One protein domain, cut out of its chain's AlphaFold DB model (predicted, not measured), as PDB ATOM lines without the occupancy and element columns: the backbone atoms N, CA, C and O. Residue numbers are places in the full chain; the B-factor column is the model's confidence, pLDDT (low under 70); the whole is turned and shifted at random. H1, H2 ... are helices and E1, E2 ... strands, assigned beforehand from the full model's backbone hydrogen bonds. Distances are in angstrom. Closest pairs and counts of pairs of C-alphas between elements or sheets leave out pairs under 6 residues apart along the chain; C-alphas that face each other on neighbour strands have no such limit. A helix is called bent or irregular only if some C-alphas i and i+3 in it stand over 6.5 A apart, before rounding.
ATOM      1  N   LEU A 156     -11.631   0.107  63.277       81.38
ATOM      2  CA  LEU A 156     -10.252   0.470  63.603       81.38
ATOM      3  C   LEU A 156     -10.071   0.638  65.115       81.38
ATOM      4  O   LEU A 156      -9.097   0.141  65.682       81.38
ATOM      5  N   ALA A 157     -11.038   1.273  65.780       82.50
ATOM      6  CA  ALA A 157     -11.057   1.386  67.235       82.50
ATOM      7  C   ALA A 157     -11.168   0.008  67.909       82.50
ATOM      8  O   ALA A 157     -10.459  -0.255  68.883       82.50
ATOM      9  N   LEU A 158     -12.002  -0.890  67.367       85.00
ATOM     10  CA  LEU A 158     -12.089  -2.273  67.842       85.00
ATOM     11  C   LEU A 158     -10.750  -3.004  67.674       85.00
ATOM     12  O   LEU A 158     -10.275  -3.626  68.620       85.00
ATOM     13  N   ALA A 159     -10.114  -2.893  66.505       84.88
ATOM     14  CA  ALA A 159      -8.813  -3.506  66.246       84.88
ATOM     15  C   ALA A 159      -7.727  -3.013  67.208       84.88
ATOM     16  O   ALA A 159      -6.996  -3.833  67.758       84.88
ATOM     17  N   ALA A 160      -7.663  -1.708  67.484       83.12
ATOM     18  CA  ALA A 160      -6.706  -1.149  68.438       83.12
ATOM     19  C   ALA A 160      -6.927  -1.673  69.873       83.12
ATOM     20  O   ALA A 160      -5.964  -2.003  70.571       83.12
ATOM     21  N   GLN A 161      -8.185  -1.796  70.312       87.00
ATOM     22  CA  GLN A 161      -8.523  -2.330  71.637       87.00
ATOM     23  C   GLN A 161      -8.179  -3.819  71.762       87.00
ATOM     24  O   GLN A 161      -7.585  -4.239  72.755       87.00
ATOM     25  N   VAL A 162      -8.515  -4.609  70.742       88.56
ATOM     26  CA  VAL A 162      -8.223  -6.047  70.688       88.56
ATOM     27  C   VAL A 162      -6.716  -6.294  70.653       88.56
ATOM     28  O   VAL A 162      -6.229  -7.136  71.404       88.56
ATOM     29  N   MET A 163      -5.973  -5.517  69.857       87.88
ATOM     30  CA  MET A 163      -4.509  -5.553  69.814       87.88
ATOM     31  C   MET A 163      -3.912  -5.276  71.194       87.88
ATOM     32  O   MET A 163      -3.172  -6.100  71.717       87.88
ATOM     33  N   THR A 164      -4.327  -4.179  71.836       86.50
ATOM     34  CA  THR A 164      -3.841  -3.797  73.175       86.50
ATOM     35  C   THR A 164      -4.071  -4.911  74.202       86.50
ATOM     36  O   THR A 164      -3.214  -5.181  75.042       86.50
ATOM     37  N   ARG A 165      -5.224  -5.590  74.146       90.56
ATOM     38  CA  ARG A 165      -5.540  -6.711  75.046       90.56
ATOM     39  C   ARG A 165      -4.740  -7.969  74.725       90.56
ATOM     40  O   ARG A 165      -4.273  -8.629  75.651       90.56
ATOM     41  N   ALA A 166      -4.576  -8.297  73.445       90.44
ATOM     42  CA  ALA A 166      -3.748  -9.419  73.014       90.44
ATOM     43  C   ALA A 166      -2.292  -9.230  73.470       90.44
ATOM     44  O   ALA A 166      -1.719 -10.153  74.049       90.44
ATOM     45  N   ASP A 167      -1.745  -8.023  73.319       87.94
ATOM     46  CA  ASP A 167      -0.380  -7.687  73.734       87.94
ATOM     47  C   ASP A 167      -0.203  -7.780  75.260       87.94
ATOM     48  O   ASP A 167       0.798  -8.319  75.728       87.94
ATOM     49  N   ARG A 168      -1.200  -7.361  76.058       87.62
ATOM     50  CA  ARG A 168      -1.189  -7.546  77.527       87.62
ATOM     51  C   ARG A 168      -1.166  -9.021  77.947       87.62
ATOM     52  O   ARG A 168      -0.614  -9.353  78.993       87.62
ATOM     53  N   LEU A 169      -1.781  -9.908  77.162       92.12
ATOM     54  CA  LEU A 169      -1.852 -11.343  77.460       92.12
ATOM     55  C   LEU A 169      -0.660 -12.135  76.908       92.12
ATOM     56  O   LEU A 169      -0.393 -13.241  77.383       92.12
ATOM     57  N   GLN A 170       0.057 -11.589  75.924       91.50
ATOM     58  CA  GLN A 170       1.142 -12.275  75.225       91.50
ATOM     59  C   GLN A 170       2.272 -12.757  76.160       91.50
ATOM     60  O   GLN A 170       2.672 -13.910  75.998       91.50
ATOM     61  N   PRO A 171       2.753 -11.990  77.165       89.25
ATOM     62  CA  PRO A 171       3.767 -12.483  78.101       89.25
ATOM     63  C   PRO A 171       3.312 -13.738  78.858       89.25
ATOM     64  O   PRO A 171       4.016 -14.746  78.876       89.25
ATOM     65  N   LYS A 172       2.076 -13.727  79.379       91.19
ATOM     66  CA  LYS A 172       1.488 -14.881  80.079       91.19
ATOM     67  C   LYS A 172       1.314 -16.083  79.154       91.19
ATOM     68  O   LYS A 172       1.461 -17.216  79.593       91.19
ATOM     69  N   ALA A 173       0.966 -15.871  77.885       93.81
ATOM     70  CA  ALA A 173       0.876 -16.959  76.914       93.81
ATOM     71  C   ALA A 173       2.255 -17.557  76.606       93.81
ATOM     72  O   ALA A 173       2.399 -18.782  76.568       93.81
ATOM     73  N   PHE A 174       3.270 -16.706  76.452       92.25
ATOM     74  CA  PHE A 174       4.631 -17.128  76.151       92.25
ATOM     75  C   PHE A 174       5.267 -17.933  77.284       92.25
ATOM     76  O   PHE A 174       5.843 -18.983  77.010       92.25
ATOM     77  N   GLU A 175       5.072 -17.539  78.546       90.31
ATOM     78  CA  GLU A 175       5.485 -18.335  79.716       90.31
ATOM     79  C   GLU A 175       4.930 -19.768  79.682       90.31
ATOM     80  O   GLU A 175       5.493 -20.693  80.271       90.31
ATOM     81  N   ARG A 176       3.814 -19.967  78.972       94.12
ATOM     82  CA  ARG A 176       3.161 -21.264  78.804       94.12
ATOM     83  C   ARG A 176       3.526 -21.970  77.506       94.12
ATOM     84  O   ARG A 176       3.068 -23.092  77.313       94.12
ATOM     85  N   GLY A 177       4.334 -21.368  76.638       94.06
ATOM     86  CA  GLY A 177       4.702 -21.907  75.328       94.06
ATOM     87  C   GLY A 177       3.645 -21.686  74.245       94.06
ATOM     88  O   GLY A 177       3.500 -22.517  73.346       94.06
ATOM     89  N   TYR A 178       2.888 -20.590  74.330       95.00
ATOM     90  CA  TYR A 178       1.842 -20.228  73.371       95.00
ATOM     91  C   TYR A 178       2.014 -18.790  72.873       95.00
ATOM     92  O   TYR A 178       2.591 -17.937  73.543       95.00
ATOM     93  N   ASN A 179       1.463 -18.515  71.696       92.94
ATOM     94  CA  ASN A 179       1.306 -17.180  71.140       92.94
ATOM     95  C   ASN A 179      -0.171 -16.808  71.074       92.94
ATOM     96  O   ASN A 179      -1.042 -17.676  70.952       92.94
ATOM     97  N   ILE A 180      -0.430 -15.508  71.091       92.38
ATOM     98  CA  ILE A 180      -1.736 -14.916  70.852       92.38
ATOM     99  C   ILE A 180      -1.664 -14.127  69.550       92.38
ATOM    100  O   ILE A 180      -0.743 -13.352  69.297       92.38
ATOM    101  N   THR A 181      -2.665 -14.333  68.713       90.81
ATOM    102  CA  THR A 181      -2.973 -13.493  67.554       90.81
ATOM    103  C   THR A 181      -4.424 -13.057  67.654       90.81
ATOM    104  O   THR A 181      -5.177 -13.571  68.485       90.81
ATOM    105  N   TYR A 182      -4.825 -12.094  66.840       90.38
ATOM    106  CA  TYR A 182      -6.201 -11.631  66.815       90.38
ATOM    107  C   TYR A 182      -6.651 -11.372  65.386       90.38
ATOM    108  O   TYR A 182      -5.843 -11.089  64.506       90.38
ATOM    109  N   LYS A 183      -7.957 -11.474  65.166       89.19
ATOM    110  CA  LYS A 183      -8.624 -11.150  63.911       89.19
ATOM    111  C   LYS A 183      -9.802 -10.250  64.236       89.19
ATOM    112  O   LYS A 183     -10.585 -10.546  65.136       89.19
ATOM    113  N   VAL A 184      -9.935  -9.156  63.498       87.19
ATOM    114  CA  VAL A 184     -11.144  -8.332  63.524       87.19
ATOM    115  C   VAL A 184     -11.804  -8.457  62.166       87.19
ATOM    116  O   VAL A 184     -11.222  -8.104  61.144       87.19
ATOM    117  N   SER A 185     -13.010  -9.011  62.156       84.25
ATOM    118  CA  SER A 185     -13.816  -9.176  60.949       84.25
ATOM    119  C   SER A 185     -14.980  -8.192  60.974       84.25
ATOM    120  O   SER A 185     -15.624  -8.020  62.002       84.25
ATOM    121  N   GLY A 186     -15.223  -7.510  59.858       73.50
ATOM    122  CA  GLY A 186     -16.287  -6.516  59.722       73.50
ATOM    123  C   GLY A 186     -16.068  -5.675  58.468       73.50
ATOM    124  O   GLY A 186     -14.960  -5.200  58.221       73.50
ATOM    125  N   SER A 187     -17.099  -5.517  57.638       67.50
ATOM    126  CA  SER A 187     -16.996  -4.710  56.416       67.50
ATOM    127  C   SER A 187     -17.459  -3.280  56.683       67.50
ATOM    128  O   SER A 187     -18.627  -3.066  57.025       67.50
ATOM    129  N   LEU A 188     -16.577  -2.298  56.458       64.00
ATOM    130  CA  LEU A 188     -16.916  -0.872  56.505       64.00
ATOM    131  C   LEU A 188     -18.145  -0.588  55.623       64.00
ATOM    132  O   LEU A 188     -18.113  -0.779  54.409       64.00
ATOM    133  N   GLY A 189     -19.240  -0.140  56.246       63.38
ATOM    134  CA  GLY A 189     -20.474   0.249  55.553       63.38
ATOM    135  C   GLY A 189     -21.456  -0.883  55.221       63.38
ATOM    136  O   GLY A 189     -22.491  -0.610  54.618       63.38
ATOM    137  N   SER A 190     -21.181  -2.130  55.618       67.06
ATOM    138  CA  SER A 190     -22.099  -3.268  55.404       67.06
ATOM    139  C   SER A 190     -23.264  -3.334  56.401       67.06
ATOM    140  O   SER A 190     -24.242  -4.038  56.158       67.06
ATOM    141  N   GLY A 191     -23.169  -2.608  57.521       68.81
ATOM    142  CA  GLY A 191     -24.097  -2.733  58.648       68.81
ATOM    143  C   GLY A 191     -23.920  -4.024  59.455       68.81
ATOM    144  O   GLY A 191     -24.663  -4.236  60.411       68.81
ATOM    145  N   GLU A 192     -22.955  -4.879  59.094       75.19
ATOM    146  CA  GLU A 192     -22.562  -6.027  59.905       75.19
ATOM    147  C   GLU A 192     -21.725  -5.560  61.095       75.19
ATOM    148  O   GLU A 192     -20.819  -4.736  60.967       75.19
ATOM    149  N   THR A 193     -22.048  -6.091  62.269       75.44
ATOM    150  CA  THR A 193     -21.326  -5.814  63.506       75.44
ATOM    151  C   THR A 193     -19.922  -6.405  63.432       75.44
ATOM    152  O   THR A 193     -19.770  -7.593  63.155       75.44
ATOM    153  N   SER A 194     -18.903  -5.588  63.701       81.44
ATOM    154  CA  SER A 194     -17.522  -6.064  63.751       81.44
ATOM    155  C   SER A 194     -17.339  -7.081  64.883       81.44
ATOM    156  O   SER A 194     -17.760  -6.837  66.015       81.44
ATOM    157  N   VAL A 195     -16.696  -8.210  64.585       84.50
ATOM    158  CA  VAL A 195     -16.427  -9.300  65.529       84.50
ATOM    159  C   VAL A 195     -14.924  -9.447  65.719       84.50
ATOM    160  O   VAL A 195     -14.177  -9.602  64.748       84.50
ATOM    161  N   ALA A 196     -14.502  -9.415  66.981       88.62
ATOM    162  CA  ALA A 196     -13.141  -9.709  67.397       88.62
ATOM    163  C   ALA A 196     -12.989 -11.190  67.765       88.62
ATOM    164  O   ALA A 196     -13.832 -11.765  68.453       88.62
ATOM    165  N   GLU A 197     -11.886 -11.789  67.338       92.06
ATOM    166  CA  GLU A 197     -11.490 -13.151  67.672       92.06
ATOM    167  C   GLU A 197     -10.024 -13.152  68.108       92.06
ATOM    168  O   GLU A 197      -9.171 -12.570  67.442       92.06
ATOM    169  N   TYR A 198      -9.725 -13.820  69.218       93.31
ATOM    170  CA  TYR A 198      -8.371 -14.104  69.681       93.31
ATOM    171  C   TYR A 198      -8.038 -15.552  69.343       93.31
ATOM    172  O   TYR A 198      -8.835 -16.446  69.614       93.31
ATOM    173  N   VAL A 199      -6.853 -15.807  68.804       93.25
ATOM    174  CA  VAL A 199      -6.396 -17.156  68.459       93.25
ATOM    175  C   VAL A 199      -5.136 -17.466  69.255       93.25
ATOM    176  O   VAL A 199      -4.107 -16.810  69.080       93.25
ATOM    177  N   VAL A 200      -5.221 -18.478  70.119       94.69
ATOM    178  CA  VAL A 200      -4.110 -18.971  70.944       94.69
ATOM    179  C   VAL A 200      -3.557 -20.246  70.321       94.69
ATOM    180  O   VAL A 200      -4.296 -21.214  70.127       94.69
ATOM    181  N   TRP A 201      -2.264 -20.276  70.020       93.81
ATOM    182  CA  TRP A 201      -1.612 -21.417  69.369       93.81
ATOM    183  C   TRP A 201      -0.248 -21.711  69.998       93.81
ATOM    184  O   TRP A 201       0.375 -20.829  70.580       93.81
ATOM    185  N   ARG A 202       0.196 -22.969  69.944       94.44
ATOM    186  CA  ARG A 202       1.454 -23.396  70.580       94.44
ATOM    187  C   ARG A 202       2.663 -22.961  69.762       94.44
ATOM    188  O   ARG A 202       2.627 -23.077  68.545       94.44
ATOM    189  N   ILE A 203       3.768 -22.594  70.405       93.12
ATOM    190  CA  ILE A 203       4.973 -22.106  69.705       93.12
ATOM    191  C   ILE A 203       5.619 -23.145  68.766       93.12
ATOM    192  O   ILE A 203       6.387 -22.775  67.889       93.12
ATOM    193  N   ASP A 204       5.318 -24.440  68.905       92.50
ATOM    194  CA  ASP A 204       5.774 -25.504  67.994       92.50
ATOM    195  C   ASP A 204       4.867 -25.697  66.760       92.50
ATOM    196  O   ASP A 204       5.091 -26.600  65.952       92.50
ATOM    197  N   GLN A 205       3.830 -24.872  66.607       90.81
ATOM    198  CA  GLN A 205       2.918 -24.889  65.464       90.81
ATOM    199  C   GLN A 205       3.203 -23.706  64.540       90.81
ATOM    200  O   GLN A 205       3.498 -22.609  64.996       90.81
ATOM    201  N   ARG A 206       3.079 -23.909  63.225       84.94
ATOM    202  CA  ARG A 206       3.159 -22.800  62.266       84.94
ATOM    203  C   ARG A 206       1.888 -21.942  62.324       84.94
ATOM    204  O   ARG A 206       0.801 -22.533  62.311       84.94
ATOM    205  N   PRO A 207       1.999 -20.600  62.273       77.75
ATOM    206  CA  PRO A 207       0.842 -19.700  62.224       77.75
ATOM    207  C   PRO A 207      -0.138 -20.048  61.089       77.75
ATOM    208  O   PRO A 207      -1.350 -20.108  61.286       77.75
ATOM    209  N   GLU A 208       0.403 -20.390  59.915       76.88
ATOM    210  CA  GLU A 208      -0.348 -20.701  58.689       76.88
ATOM    211  C   GLU A 208      -1.281 -21.915  58.814       76.88
ATOM    212  O   GLU A 208      -2.277 -22.017  58.098       76.88
ATOM    213  N   ASN A 209      -0.988 -22.840  59.732       77.38
ATOM    214  CA  ASN A 209      -1.778 -24.060  59.882       77.38
ATOM    215  C   ASN A 209      -3.117 -23.809  60.596       77.38
ATOM    216  O   ASN A 209      -3.965 -24.701  60.607       77.38
ATOM    217  N   ASN A 210      -3.314 -22.618  61.183       64.06
ATOM    218  CA  ASN A 210      -4.541 -22.176  61.856       64.06
ATOM    219  C   ASN A 210      -5.119 -23.225  62.834       64.06
ATOM    220  O   ASN A 210      -6.332 -23.360  62.982       64.06
ATOM    221  N   THR A 211      -4.246 -23.985  63.503       78.88
ATOM    222  CA  THR A 211      -4.617 -25.007  64.500       78.88
ATOM    223  C   THR A 211      -4.871 -24.421  65.888       78.88
ATOM    224  O   THR A 211      -5.136 -25.166  66.831       78.88
ATOM    225  N   GLY A 212      -4.767 -23.098  66.027       87.94
ATOM    226  CA  GLY A 212      -4.998 -22.395  67.279       87.94
ATOM    227  C   GLY A 212      -6.445 -22.483  67.752       87.94
ATOM    228  O   GLY A 212      -7.391 -22.563  66.964       87.94
ATOM    229  N   ARG A 213      -6.625 -22.440  69.070       94.56
ATOM    230  CA  ARG A 213      -7.948 -22.347  69.683       94.56
ATOM    231  C   ARG A 213      -8.413 -20.896  69.627       94.56
ATOM    232  O   ARG A 213      -7.669 -19.997  70.009       94.56
ATOM    233  N   SER A 214      -9.631 -20.692  69.140       94.31
ATOM    234  CA  SER A 214     -10.215 -19.360  68.965       94.31
ATOM    235  C   SER A 214     -11.125 -18.991  70.136       94.31
ATOM    236  O   SER A 214     -11.820 -19.850  70.688       94.31
ATOM    237  N   PHE A 215     -11.115 -17.717  70.513       94.94
ATOM    238  CA  PHE A 215     -11.832 -17.156  71.652       94.94
ATOM    239  C   PHE A 215     -12.471 -15.832  71.259       94.94
ATOM    240  O   PHE A 215     -11.861 -15.014  70.579       94.94
ATOM    241  N   SER A 216     -13.686 -15.587  71.734       91.12
ATOM    242  CA  SER A 216     -14.408 -14.343  71.461       91.12
ATOM    243  C   SER A 216     -14.038 -13.195  72.405       91.12
ATOM    244  O   SER A 216     -14.563 -12.099  72.249       91.12
ATOM    245  N   SER A 217     -13.206 -13.436  73.426       91.88
ATOM    246  CA  SER A 217     -12.890 -12.429  74.442       91.88
ATOM    247  C   SER A 217     -11.532 -12.637  75.110       91.88
ATOM    248  O   SER A 217     -11.024 -13.762  75.183       91.88
ATOM    249  N   ALA A 218     -10.971 -11.551  75.646       91.88
ATOM    250  CA  ALA A 218      -9.711 -11.577  76.387       91.88
ATOM    251  C   ALA A 218      -9.844 -12.392  77.684       91.88
ATOM    252  O   ALA A 218      -8.951 -13.171  78.022       91.88
ATOM    253  N   GLN A 219     -10.994 -12.303  78.363       92.12
ATOM    254  CA  GLN A 219     -11.256 -13.106  79.558       92.12
ATOM    255  C   GLN A 219     -11.271 -14.612  79.256       92.12
ATOM    256  O   GLN A 219     -10.758 -15.415  80.039       92.12
ATOM    257  N   ALA A 220     -11.831 -15.023  78.113       94.19
ATOM    258  CA  ALA A 220     -11.844 -16.429  77.720       94.19
ATOM    259  C   ALA A 220     -10.425 -16.947  77.422       94.19
ATOM    260  O   ALA A 220     -10.098 -18.073  77.803       94.19
ATOM    261  N   VAL A 221      -9.567 -16.108  76.826       95.50
ATOM    262  CA  VAL A 221      -8.133 -16.399  76.672       95.50
ATOM    263  C   VAL A 221      -7.461 -16.540  78.037       95.50
ATOM    264  O   VAL A 221      -6.804 -17.548  78.279       95.50
ATOM    265  N   GLN A 222      -7.658 -15.594  78.959       94.00
ATOM    266  CA  GLN A 222      -7.066 -15.645  80.300       94.00
ATOM    267  C   GLN A 222      -7.473 -16.917  81.061       94.00
ATOM    268  O   GLN A 222      -6.617 -17.577  81.650       94.00
ATOM    269  N   ASN A 223      -8.750 -17.303  81.002       94.69
ATOM    270  CA  ASN A 223      -9.241 -18.545  81.602       94.69
ATOM    271  C   ASN A 223      -8.543 -19.771  80.997       94.69
ATOM    272  O   ASN A 223      -8.112 -20.661  81.729       94.69
ATOM    273  N   TYR A 224      -8.381 -19.798  79.673       96.69
ATOM    274  CA  TYR A 224      -7.675 -20.878  78.993       96.69
ATOM    275  C   TYR A 224      -6.188 -20.934  79.365       96.69
ATOM    276  O   TYR A 224      -5.667 -22.013  79.642       96.69
ATOM    277  N   LEU A 225      -5.505 -19.789  79.459       95.62
ATOM    278  CA  LEU A 225      -4.128 -19.735  79.951       95.62
ATOM    279  C   LEU A 225      -4.038 -20.269  81.389       95.62
ATOM    280  O   LEU A 225      -3.120 -21.019  81.710       95.62
ATOM    281  N   THR A 226      -5.005 -19.964  82.257       94.88
ATOM    282  CA  THR A 226      -5.075 -20.527  83.616       94.88
ATOM    283  C   THR A 226      -5.250 -22.048  83.610       94.88
ATOM    284  O   THR A 226      -4.640 -22.735  84.429       94.88
ATOM    285  N   GLU A 227      -6.034 -22.604  82.684       95.38
ATOM    286  CA  GLU A 227      -6.150 -24.058  82.509       95.38
ATOM    287  C   GLU A 227      -4.826 -24.680  82.056       95.38
ATOM    288  O   GLU A 227      -4.389 -25.670  82.645       95.38
ATOM    289  N   LEU A 228      -4.151 -24.070  81.077       95.50
ATOM    290  CA  LEU A 228      -2.843 -24.520  80.594       95.50
ATOM    291  C   LEU A 228      -1.801 -24.568  81.719       95.50
ATOM    292  O   LEU A 228      -0.999 -25.492  81.751       95.50
ATOM    293  N   ALA A 229      -1.862 -23.652  82.693       94.12
ATOM    294  CA  ALA A 229      -0.973 -23.639  83.867       94.12
ATOM    295  C   ALA A 229      -0.925 -24.976  84.618       94.12
ATOM    296  O   ALA A 229       0.072 -25.297  85.260       94.12
ATOM    297  N   ARG A 230      -2.033 -25.723  84.586       95.44
ATOM    298  CA  ARG A 230      -2.212 -26.972  85.335       95.44
ATOM    299  C   ARG A 230      -1.620 -28.180  84.617       95.44
ATOM    300  O   ARG A 230      -1.561 -29.256  85.206       95.44
ATOM    301  N   LEU A 231      -1.235 -28.023  83.351       96.00
ATOM    302  CA  LEU A 231      -0.585 -29.071  82.579       96.00
ATOM    303  C   LEU A 231       0.895 -29.191  82.969       96.00
ATOM    304  O   LEU A 231       1.481 -28.204  83.428       96.00
ATOM    305  N   PRO A 232       1.508 -30.373  82.756       96.94
ATOM    306  CA  PRO A 232       2.949 -30.549  82.881       96.94
ATOM    307  C   PRO A 232       3.725 -29.458  82.144       96.94
ATOM    308  O   PRO A 232       3.411 -29.123  80.999       96.94
ATOM    309  N   ARG A 233       4.751 -28.923  82.809       96.19
ATOM    310  CA  ARG A 233       5.678 -27.960  82.224       96.19
ATOM    311  C   ARG A 233       6.868 -28.708  81.639       96.19
ATOM    312  O   ARG A 233       7.450 -29.577  82.280       96.19
ATOM    313  N   TYR A 234       7.229 -28.371  80.414       96.31
ATOM    314  CA  TYR A 234       8.404 -28.876  79.724       96.31
ATOM    315  C   TYR A 234       9.362 -27.730  79.449       96.31
ATOM    316  O   TYR A 234       8.931 -26.607  79.182       96.31
ATOM    317  N   ARG A 235      10.654 -28.040  79.467       95.38
ATOM    318  CA  ARG A 235      11.746 -27.119  79.174       95.38
ATOM    319  C   ARG A 235      12.545 -27.612  77.974       95.38
ATOM    320  O   ARG A 235      12.800 -28.811  77.841       95.38
ATOM    321  N   LEU A 236      12.956 -26.686  77.122       93.31
ATOM    322  CA  LEU A 236      13.895 -26.912  76.034       93.31
ATOM    323  C   LEU A 236      15.085 -25.973  76.195       93.31
ATOM    324  O   LEU A 236      14.918 -24.759  76.143       93.31
ATOM    325  N   ASP A 237      16.279 -26.544  76.320       92.19
ATOM    326  CA  ASP A 237      17.522 -25.776  76.362       92.19
ATOM    327  C   ASP A 237      17.939 -25.396  74.930       92.19
ATOM    328  O   ASP A 237      18.207 -26.272  74.101       92.19
ATOM    329  N   LEU A 238      18.016 -24.098  74.637       87.31
ATOM    330  CA  LEU A 238      18.359 -23.540  73.326       87.31
ATOM    331  C   LEU A 238      19.878 -23.401  73.140       87.31
ATOM    332  O   LEU A 238      20.408 -22.316  72.910       87.31
ATOM    333  N   LEU A 239      20.604 -24.511  73.246       84.19
ATOM    334  CA  LEU A 239      22.052 -24.517  73.026       84.19
ATOM    335  C   LEU A 239      22.362 -24.422  71.524       84.19
ATOM    336  O   LEU A 239      21.967 -25.304  70.762       84.19
ATOM    337  N   ASP A 240      23.085 -23.372  71.124       82.12
ATOM    338  CA  ASP A 240      23.492 -23.094  69.736       82.12
ATOM    339  C   ASP A 240      22.314 -22.939  68.750       82.12
ATOM    340  O   ASP A 240      22.411 -23.313  67.577       82.12
ATOM    341  N   SER A 241      21.176 -22.416  69.218       81.25
ATOM    342  CA  SER A 241      19.995 -22.220  68.377       81.25
ATOM    343  C   SER A 241      20.234 -21.177  67.279       81.25
ATOM    344  O   SER A 241      20.957 -20.194  67.449       81.25
ATOM    345  N   GLN A 242      19.617 -21.397  66.116       85.31
ATOM    346  CA  GLN A 242      19.581 -20.392  65.055       85.31
ATOM    347  C   GLN A 242      18.304 -19.578  65.195       85.31
ATOM    348  O   GLN A 242      17.213 -20.152  65.191       85.31
ATOM    349  N   VAL A 243      18.447 -18.260  65.289       85.19
ATOM    350  CA  VAL A 243      17.329 -17.317  65.322       85.19
ATOM    351  C   VAL A 243      17.276 -16.582  63.991       85.19
ATOM    352  O   VAL A 243      18.301 -16.146  63.462       85.19
ATOM    353  N   ARG A 244      16.078 -16.477  63.425       88.00
ATOM    354  CA  ARG A 244      15.801 -15.688  62.225       88.00
ATOM    355  C   ARG A 244      14.429 -15.052  62.347       88.00
ATOM    356  O   ARG A 244      13.521 -15.658  62.905       88.00
ATOM    357  N   GLU A 245      14.271 -13.868  61.785       85.19
ATOM    358  CA  GLU A 245      12.978 -13.193  61.741       85.19
ATOM    359  C   GLU A 245      12.198 -13.607  60.487       85.19
ATOM    360  O   GLU A 245      12.756 -13.739  59.392       85.19
ATOM    361  N   GLU A 246      10.898 -13.821  60.650       87.44
ATOM    362  CA  GLU A 246       9.921 -13.977  59.573       87.44
ATOM    363  C   GLU A 246       8.732 -13.030  59.806       87.44
ATOM    364  O   GLU A 246       8.576 -12.416  60.862       87.44
ATOM    365  N   THR A 247       7.881 -12.875  58.795       77.94
ATOM    366  CA  THR A 247       6.658 -12.066  58.875       77.94
ATOM    367  C   THR A 247       5.540 -12.801  58.143       77.94
ATOM    368  O   THR A 247       5.734 -13.206  56.998       77.94
ATOM    369  N   ASP A 248       4.367 -12.952  58.764       70.75
ATOM    370  CA  ASP A 248       3.182 -13.597  58.157       70.75
ATOM    371  C   ASP A 248       2.278 -12.617  57.383       70.75
ATOM    372  O   ASP A 248       1.116 -12.897  57.096       70.75
ATOM    373  N   GLY A 249       2.830 -11.465  57.004       66.81
ATOM    374  CA  GLY A 249       2.136 -10.389  56.297       66.81
ATOM    375  C   GLY A 249       1.571  -9.302  57.210       66.81
ATOM    376  O   GLY A 249       1.463  -8.166  56.755       66.81
ATOM    377  N   GLU A 250       1.284  -9.601  58.480       66.50
ATOM    378  CA  GLU A 250       0.750  -8.607  59.421       66.50
ATOM    379  C   GLU A 250       1.616  -8.446  60.670       66.50
ATOM    380  O   GLU A 250       1.711  -7.332  61.190       66.50
ATOM    381  N   GLN A 251       2.264  -9.513  61.158       71.06
ATOM    382  CA  GLN A 251       3.021  -9.467  62.412       71.06
ATOM    383  C   GLN A 251       4.374 -10.195  62.284       71.06
ATOM    384  O   GLN A 251       4.436 -11.317  61.771       71.06
ATOM    385  N   PRO A 252       5.488  -9.573  62.719       80.56
ATOM    386  CA  PRO A 252       6.779 -10.246  62.749       80.56
ATOM    387  C   PRO A 252       6.808 -11.318  63.848       80.56
ATOM    388  O   PRO A 252       6.191 -11.165  64.906       80.56
ATOM    389  N   PHE A 253       7.549 -12.395  63.607       85.19
ATOM    390  CA  PHE A 253       7.852 -13.412  64.611       85.19
ATOM    391  C   PHE A 253       9.271 -13.953  64.426       85.19
ATOM    392  O   PHE A 253       9.809 -14.018  63.320       85.19
ATOM    393  N   SER A 254       9.860 -14.389  65.532       87.94
ATOM    394  CA  SER A 254      11.155 -15.056  65.568       87.94
ATOM    395  C   SER A 254      10.966 -16.553  65.369       87.94
ATOM    396  O   SER A 254      10.167 -17.192  66.059       87.94
ATOM    397  N   VAL A 255      11.721 -17.124  64.437       90.25
ATOM    398  CA  VAL A 255      11.831 -18.569  64.244       90.25
ATOM    399  C   VAL A 255      13.119 -19.043  64.894       90.25
ATOM    400  O   VAL A 255      14.216 -18.702  64.449       90.25
ATOM    401  N   ILE A 256      12.979 -19.853  65.938       89.81
ATOM    402  CA  ILE A 256      14.094 -20.513  66.610       89.81
ATOM    403  C   ILE A 256      14.202 -21.937  66.088       89.81
ATOM    404  O   ILE A 256      13.249 -22.707  66.183       89.81
ATOM    405  N   THR A 257      15.372 -22.311  65.584       90.88
ATOM    406  CA  THR A 257      15.667 -23.700  65.213       90.88
ATOM    407  C   THR A 257      16.527 -24.353  66.290       90.88
ATOM    408  O   THR A 257      17.660 -23.924  66.519       90.88
ATOM    409  N   ASP A 258      16.009 -25.400  66.942       89.25
ATOM    410  CA  ASP A 258      16.795 -26.223  67.872       89.25
ATOM    411  C   ASP A 258      17.878 -26.979  67.094       89.25
ATOM    412  O   ASP A 258      17.572 -27.837  66.263       89.25
ATOM    413  N   ALA A 259      19.146 -26.704  67.396       87.88
ATOM    414  CA  ALA A 259      20.284 -27.332  66.735       87.88
ATOM    415  C   ALA A 259      20.321 -28.860  66.908       87.88
ATOM    416  O   ALA A 259      20.871 -29.565  66.058       87.88
ATOM    417  N   ARG A 260      19.735 -29.397  67.988       88.00
ATOM    418  CA  ARG A 260      19.753 -30.840  68.276       88.00
ATOM    419  C   ARG A 260      18.703 -31.603  67.485       88.00
ATOM    420  O   ARG A 260      19.007 -32.658  66.931       88.00
ATOM    421  N   SER A 261      17.467 -31.109  67.469       89.12
ATOM    422  CA  SER A 261      16.348 -31.799  66.815       89.12
ATOM    423  C   SER A 261      16.030 -31.284  65.411       89.12
ATOM    424  O   SER A 261      15.315 -31.965  64.675       89.12
ATOM    425  N   GLY A 262      16.535 -30.107  65.037       89.75
ATOM    426  CA  GLY A 262      16.195 -29.414  63.793       89.75
ATOM    427  C   GLY A 262      14.761 -28.880  63.755       89.75
ATOM    428  O   GLY A 262      14.282 -28.515  62.684       89.75
ATOM    429  N   LYS A 263      14.045 -28.882  64.886       91.00
ATOM    430  CA  LYS A 263      12.672 -28.378  64.967       91.00
ATOM    431  C   LYS A 263      12.647 -26.859  65.061       91.00
ATOM    432  O   LYS A 263      13.479 -26.270  65.745       91.00
ATOM    433  N   GLU A 264      11.658 -26.270  64.401       92.38
ATOM    434  CA  GLU A 264      11.388 -24.834  64.423       92.38
ATOM    435  C   GLU A 264      10.324 -24.498  65.476       92.38
ATOM    436  O   GLU A 264       9.333 -25.220  65.624       92.38
ATOM    437  N   PHE A 265      10.520 -23.378  66.166       91.56
ATOM    438  CA  PHE A 265       9.572 -22.773  67.095       91.56
ATOM    439  C   PHE A 265       9.329 -21.326  66.679       91.56
ATOM    440  O   PHE A 265      10.273 -20.602  66.376       91.56
ATOM    441  N   PHE A 266       8.069 -20.916  66.661       91.25
ATOM    442  CA  PHE A 266       7.596 -19.647  66.121       91.25
ATOM    443  C   PHE A 266       7.114 -18.791  67.285       91.25
ATOM    444  O   PHE A 266       6.188 -19.192  67.992       91.25
ATOM    445  N   ILE A 267       7.753 -17.649  67.538       88.69
ATOM    446  CA  ILE A 267       7.500 -16.861  68.746       88.69
ATOM    447  C   ILE A 267       7.326 -15.383  68.414       88.69
ATOM    448  O   ILE A 267       8.130 -14.792  67.705       88.69
ATOM    449  N   ARG A 268       6.276 -14.777  68.968       81.62
ATOM    450  CA  ARG A 268       5.866 -13.396  68.678       81.62
ATOM    451  C   ARG A 268       6.470 -12.337  69.619       81.62
ATOM    452  O   ARG A 268       6.029 -11.195  69.617       81.62
ATOM    453  N   ILE A 269       7.424 -12.700  70.474       67.88
ATOM    454  CA  ILE A 269       8.056 -11.751  71.403       67.88
ATOM    455  C   ILE A 269       9.340 -11.201  70.789       67.88
ATOM    456  O   ILE A 269      10.176 -11.960  70.307       67.88
ATOM    457  N   THR A 270       9.467  -9.873  70.835       54.75
ATOM    458  CA  THR A 270      10.515  -9.072  70.183       54.75
ATOM    459  C   THR A 270      11.907  -9.243  70.798       54.75
ATOM    460  O   THR A 270      12.882  -8.839  70.182       54.75
ATOM    461  N   ASP A 271      12.026  -9.840  71.987       58.41
ATOM    462  CA  ASP A 271      13.303  -9.952  72.701       58.41
ATOM    463  C   ASP A 271      13.582 -11.392  73.154       58.41
ATOM    464  O   ASP A 271      13.330 -11.796  74.288       58.41
ATOM    465  N   ILE A 272      14.037 -12.205  72.203       64.88
ATOM    466  CA  ILE A 272      14.429 -13.604  72.423       64.88
ATOM    467  C   ILE A 272      15.935 -13.809  72.318       64.88
ATOM    468  O   ILE A 272      16.431 -14.883  72.653       64.88
ATOM    469  N   GLU A 273      16.677 -12.779  71.916       57.00
ATOM    470  CA  GLU A 273      18.127 -12.866  71.739       57.00
ATOM    471  C   GLU A 273      18.860 -13.196  73.053       57.00
ATOM    472  O   GLU A 273      19.963 -13.740  73.020       57.00
ATOM    473  N   ALA A 274      18.222 -12.962  74.208       53.31
ATOM    474  CA  ALA A 274      18.726 -13.343  75.530       53.31
ATOM    475  C   ALA A 274      18.204 -14.700  76.060       53.31
ATOM    476  O   ALA A 274      18.680 -15.183  77.089       53.31
ATOM    477  N   GLY A 275      17.225 -15.327  75.402       67.25
ATOM    478  CA  GLY A 275      16.566 -16.537  75.898       67.25
ATOM    479  C   GLY A 275      17.398 -17.804  75.677       67.25
ATOM    480  O   GLY A 275      17.531 -18.275  74.551       67.25
ATOM    481  N   THR A 276      17.906 -18.417  76.750       82.56
ATOM    482  CA  THR A 276      18.614 -19.714  76.677       82.56
ATOM    483  C   THR A 276      17.691 -20.925  76.796       82.56
ATOM    484  O   THR A 276      18.131 -22.056  76.596       82.56
ATOM    485  N   GLU A 277      16.423 -20.716  77.148       90.12
ATOM    486  CA  GLU A 277      15.458 -21.778  77.434       90.12
ATOM    487  C   GLU A 277      14.066 -21.404  76.903       90.12
ATOM    488  O   GLU A 277      13.665 -20.241  76.946       90.12
ATOM    489  N   LEU A 278      13.312 -22.399  76.427       91.56
ATOM    490  CA  LEU A 278      11.875 -22.284  76.165       91.56
ATOM    491  C   LEU A 278      11.098 -23.156  77.138       91.56
ATOM    492  O   LEU A 278      11.509 -24.274  77.453       91.56
ATOM    493  N   PHE A 279       9.926 -22.673  77.536       93.50
ATOM    494  CA  PHE A 279       8.997 -23.415  78.376       93.50
ATOM    495  C   PHE A 279       7.692 -23.681  77.636       93.50
ATOM    496  O   PHE A 279       7.258 -22.889  76.801       93.50
ATOM    497  N   MET A 280       7.059 -24.810  77.944       94.81
ATOM    498  CA  MET A 280       5.745 -25.145  77.410       94.81
ATOM    499  C   MET A 280       4.923 -25.945  78.409       94.81
ATOM    500  O   MET A 280       5.384 -26.957  78.926       94.81
ATOM    501  N   HIS A 281       3.675 -25.538  78.614       96.25
ATOM    502  CA  HIS A 281       2.682 -26.322  79.332       96.25
ATOM    503  C   HIS A 281       1.826 -27.130  78.347       96.25
ATOM    504  O   HIS A 281       1.118 -26.563  77.507       96.25
ATOM    505  N   ALA A 282       1.883 -28.458  78.434       95.50
ATOM    506  CA  ALA A 282       1.153 -29.358  77.540       95.50
ATOM    507  C   ALA A 282       0.923 -30.733  78.187       95.50
ATOM    508  O   ALA A 282       1.606 -31.098  79.137       95.50
ATOM    509  N   GLU A 283      -0.033 -31.514  77.678       95.38
ATOM    510  CA  GLU A 283      -0.215 -32.912  78.111       95.38
ATOM    511  C   GLU A 283       0.962 -33.800  77.682       95.38
ATOM    512  O   GLU A 283       1.376 -34.696  78.415       95.38
ATOM    513  N   GLU A 284       1.514 -33.518  76.501       93.50
ATOM    514  CA  GLU A 284       2.681 -34.181  75.930       93.50
ATOM    515  C   GLU A 284       3.646 -33.120  75.383       93.50
ATOM    516  O   GLU A 284       3.195 -32.090  74.863       93.50
ATOM    517  N   PRO A 285       4.971 -33.346  75.459       91.56
ATOM    518  CA  PRO A 285       5.926 -32.398  74.910       91.56
ATOM    519  C   PRO A 285       5.790 -32.327  73.379       91.56
ATOM    520  O   PRO A 285       5.389 -33.312  72.754       91.56
ATOM    521  N   PRO A 286       6.273 -31.249  72.731       83.81
ATOM    522  CA  PRO A 286       6.403 -31.150  71.267       83.81
ATOM    523  C   PRO A 286       7.212 -32.274  70.593       83.81
ATOM    524  O   PRO A 286       7.373 -32.287  69.370       83.81
ATOM    525  N   GLY A 287       7.791 -33.192  71.378       83.25
ATOM    526  CA  GLY A 287       8.770 -34.206  71.000       83.25
ATOM    527  C   GLY A 287      10.160 -33.613  70.749       83.25
ATOM    528  O   GLY A 287      10.303 -32.417  70.519       83.25
ATOM    529  N   GLY A 288      11.194 -34.449  70.677       81.94
ATOM    530  CA  GLY A 288      12.580 -33.989  70.508       81.94
ATOM    531  C   GLY A 288      13.282 -33.809  71.855       81.94
ATOM    532  O   GLY A 288      13.141 -34.667  72.719       81.94
ATOM    533  N   SER A 289      14.032 -32.717  72.018       89.69
ATOM    534  CA  SER A 289      14.933 -32.477  73.160       89.69
ATOM    535  C   SER A 289      14.255 -31.910  74.420       89.69
ATOM    536  O   SER A 289      14.949 -31.537  75.360       89.69
ATOM    537  N   TRP A 290      12.922 -31.821  74.439       93.94
ATOM    538  CA  TRP A 290      12.163 -31.299  75.577       93.94
ATOM    539  C   TRP A 290      12.268 -32.235  76.784       93.94
ATOM    540  O   TRP A 290      12.051 -33.444  76.666       93.94
ATOM    541  N   VAL A 291      12.553 -31.669  77.953       94.88
ATOM    542  CA  VAL A 291      12.602 -32.384  79.231       94.88
ATOM    543  C   VAL A 291      11.457 -31.927  80.123       94.88
ATOM    544  O   VAL A 291      11.023 -30.783  80.038       94.88
ATOM    545  N   LEU A 292      10.934 -32.831  80.954       95.75
ATOM    546  CA  LEU A 292       9.945 -32.458  81.960       95.75
ATOM    547  C   LEU A 292      10.612 -31.519  82.972       95.75
ATOM    548  O   LEU A 292      11.612 -31.891  83.587       95.75
ATOM    549  N   ASP A 293      10.058 -30.323  83.108       93.00
ATOM    550  CA  ASP A 293      10.484 -29.314  84.065       93.00
ATOM    551  C   ASP A 293       9.722 -29.573  85.364       93.00
ATOM    552  O   ASP A 293       8.534 -29.272  85.476       93.00
TER     553      ASP A 293
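Overview. This is residues 156 to 293 of the 295 residues of an uncharacterized protein of Mycobacterium sp. AT1 (UniProt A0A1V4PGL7). Two helices, H1 and H2, lie side by side over one face of a three-stranded sheet, E1 E2 E3. Toward the other end of the long axis are a second three-stranded sheet, E5 E6 E7, and a separate two-stranded ladder, E4 with E8. The printed part has 138 residues with two named helices and eight named strands, in the order H1 E1 E2 E3 H2 E4 E5 E6 E7 E8; the three sheets are antiparallel and the class is mixed. It is compact, with a radius of gyration of the C-alphas of 15.9 A, yet elongated, spanning 53 by 31 by 24 A.

Arrangement. Start at H1, residues 156 to 174, which is irregular: C-alphas 168 and 171 are 7.0 A apart, and it has a kink of 36 degrees near residue 168. Next find E1, residues 178 to 185, E2, residues 195 to 202, and E3, residues 213 to 215, a meander, each strand the antiparallel neighbour of the one before. Look for N 181 and O 199 at 2.9 A, and N 200 and O 213 at 2.9 A, within hydrogen-bond range. H1 is on this sheet over E1, at a height of 7.8 A; the closest C-alphas are those of Ala 173 and Asn 179, 5.8 A. H2, residues 218 to 228, is on the same face, at a height of 9.4 A. With residues 165 to 173 alone, H1 touches H2, the same way at a shallow tilt of 15 degrees; their closest C-alphas, Ala 173 and Leu 225, are 6.5 A apart. Every O i to N i+4 pair is within hydrogen-bond range in H2, and 13 of 15 in H1. Further on, E4, residues 233 to 237, pairs with E8, residues 277 to 281, N 236 to O 278 being 2.8 A. E5, residues 242 to 247, E6, residues 252 to 257, and E7, residues 264 to 267, form another meander; see N 255 and O 244, 2.8 A, and N 256 and O 265, 2.8 A. The closest C-alphas of E1 and E7, Asn 179 and Ile 267, are 6.6 A apart.

Along the chain. Find C-alpha 156 at (-10.252, 0.470, 63.603); H1 runs 26.2 A from there. E1 measures 22.8 A, E2 23.3 A, H2 15.2 A, E5 16.6 A and E6 16.3 A. E8 ends at C-alpha 281, (2.682, -26.322, 79.332).

Size, cuts and confidence. The farthest C-alphas, Gly 191 and Leu 239, are 53.0 A apart. The printed part has no cut and no long link. Residues 282 to 293 hold no named element, but 291 to 292 pair antiparallel with 234 to 235 of E4. Mean pLDDT of the printed part is 86.4; it is under 70 at 187 to 191, 210, 249 to 250 and 269 to 275.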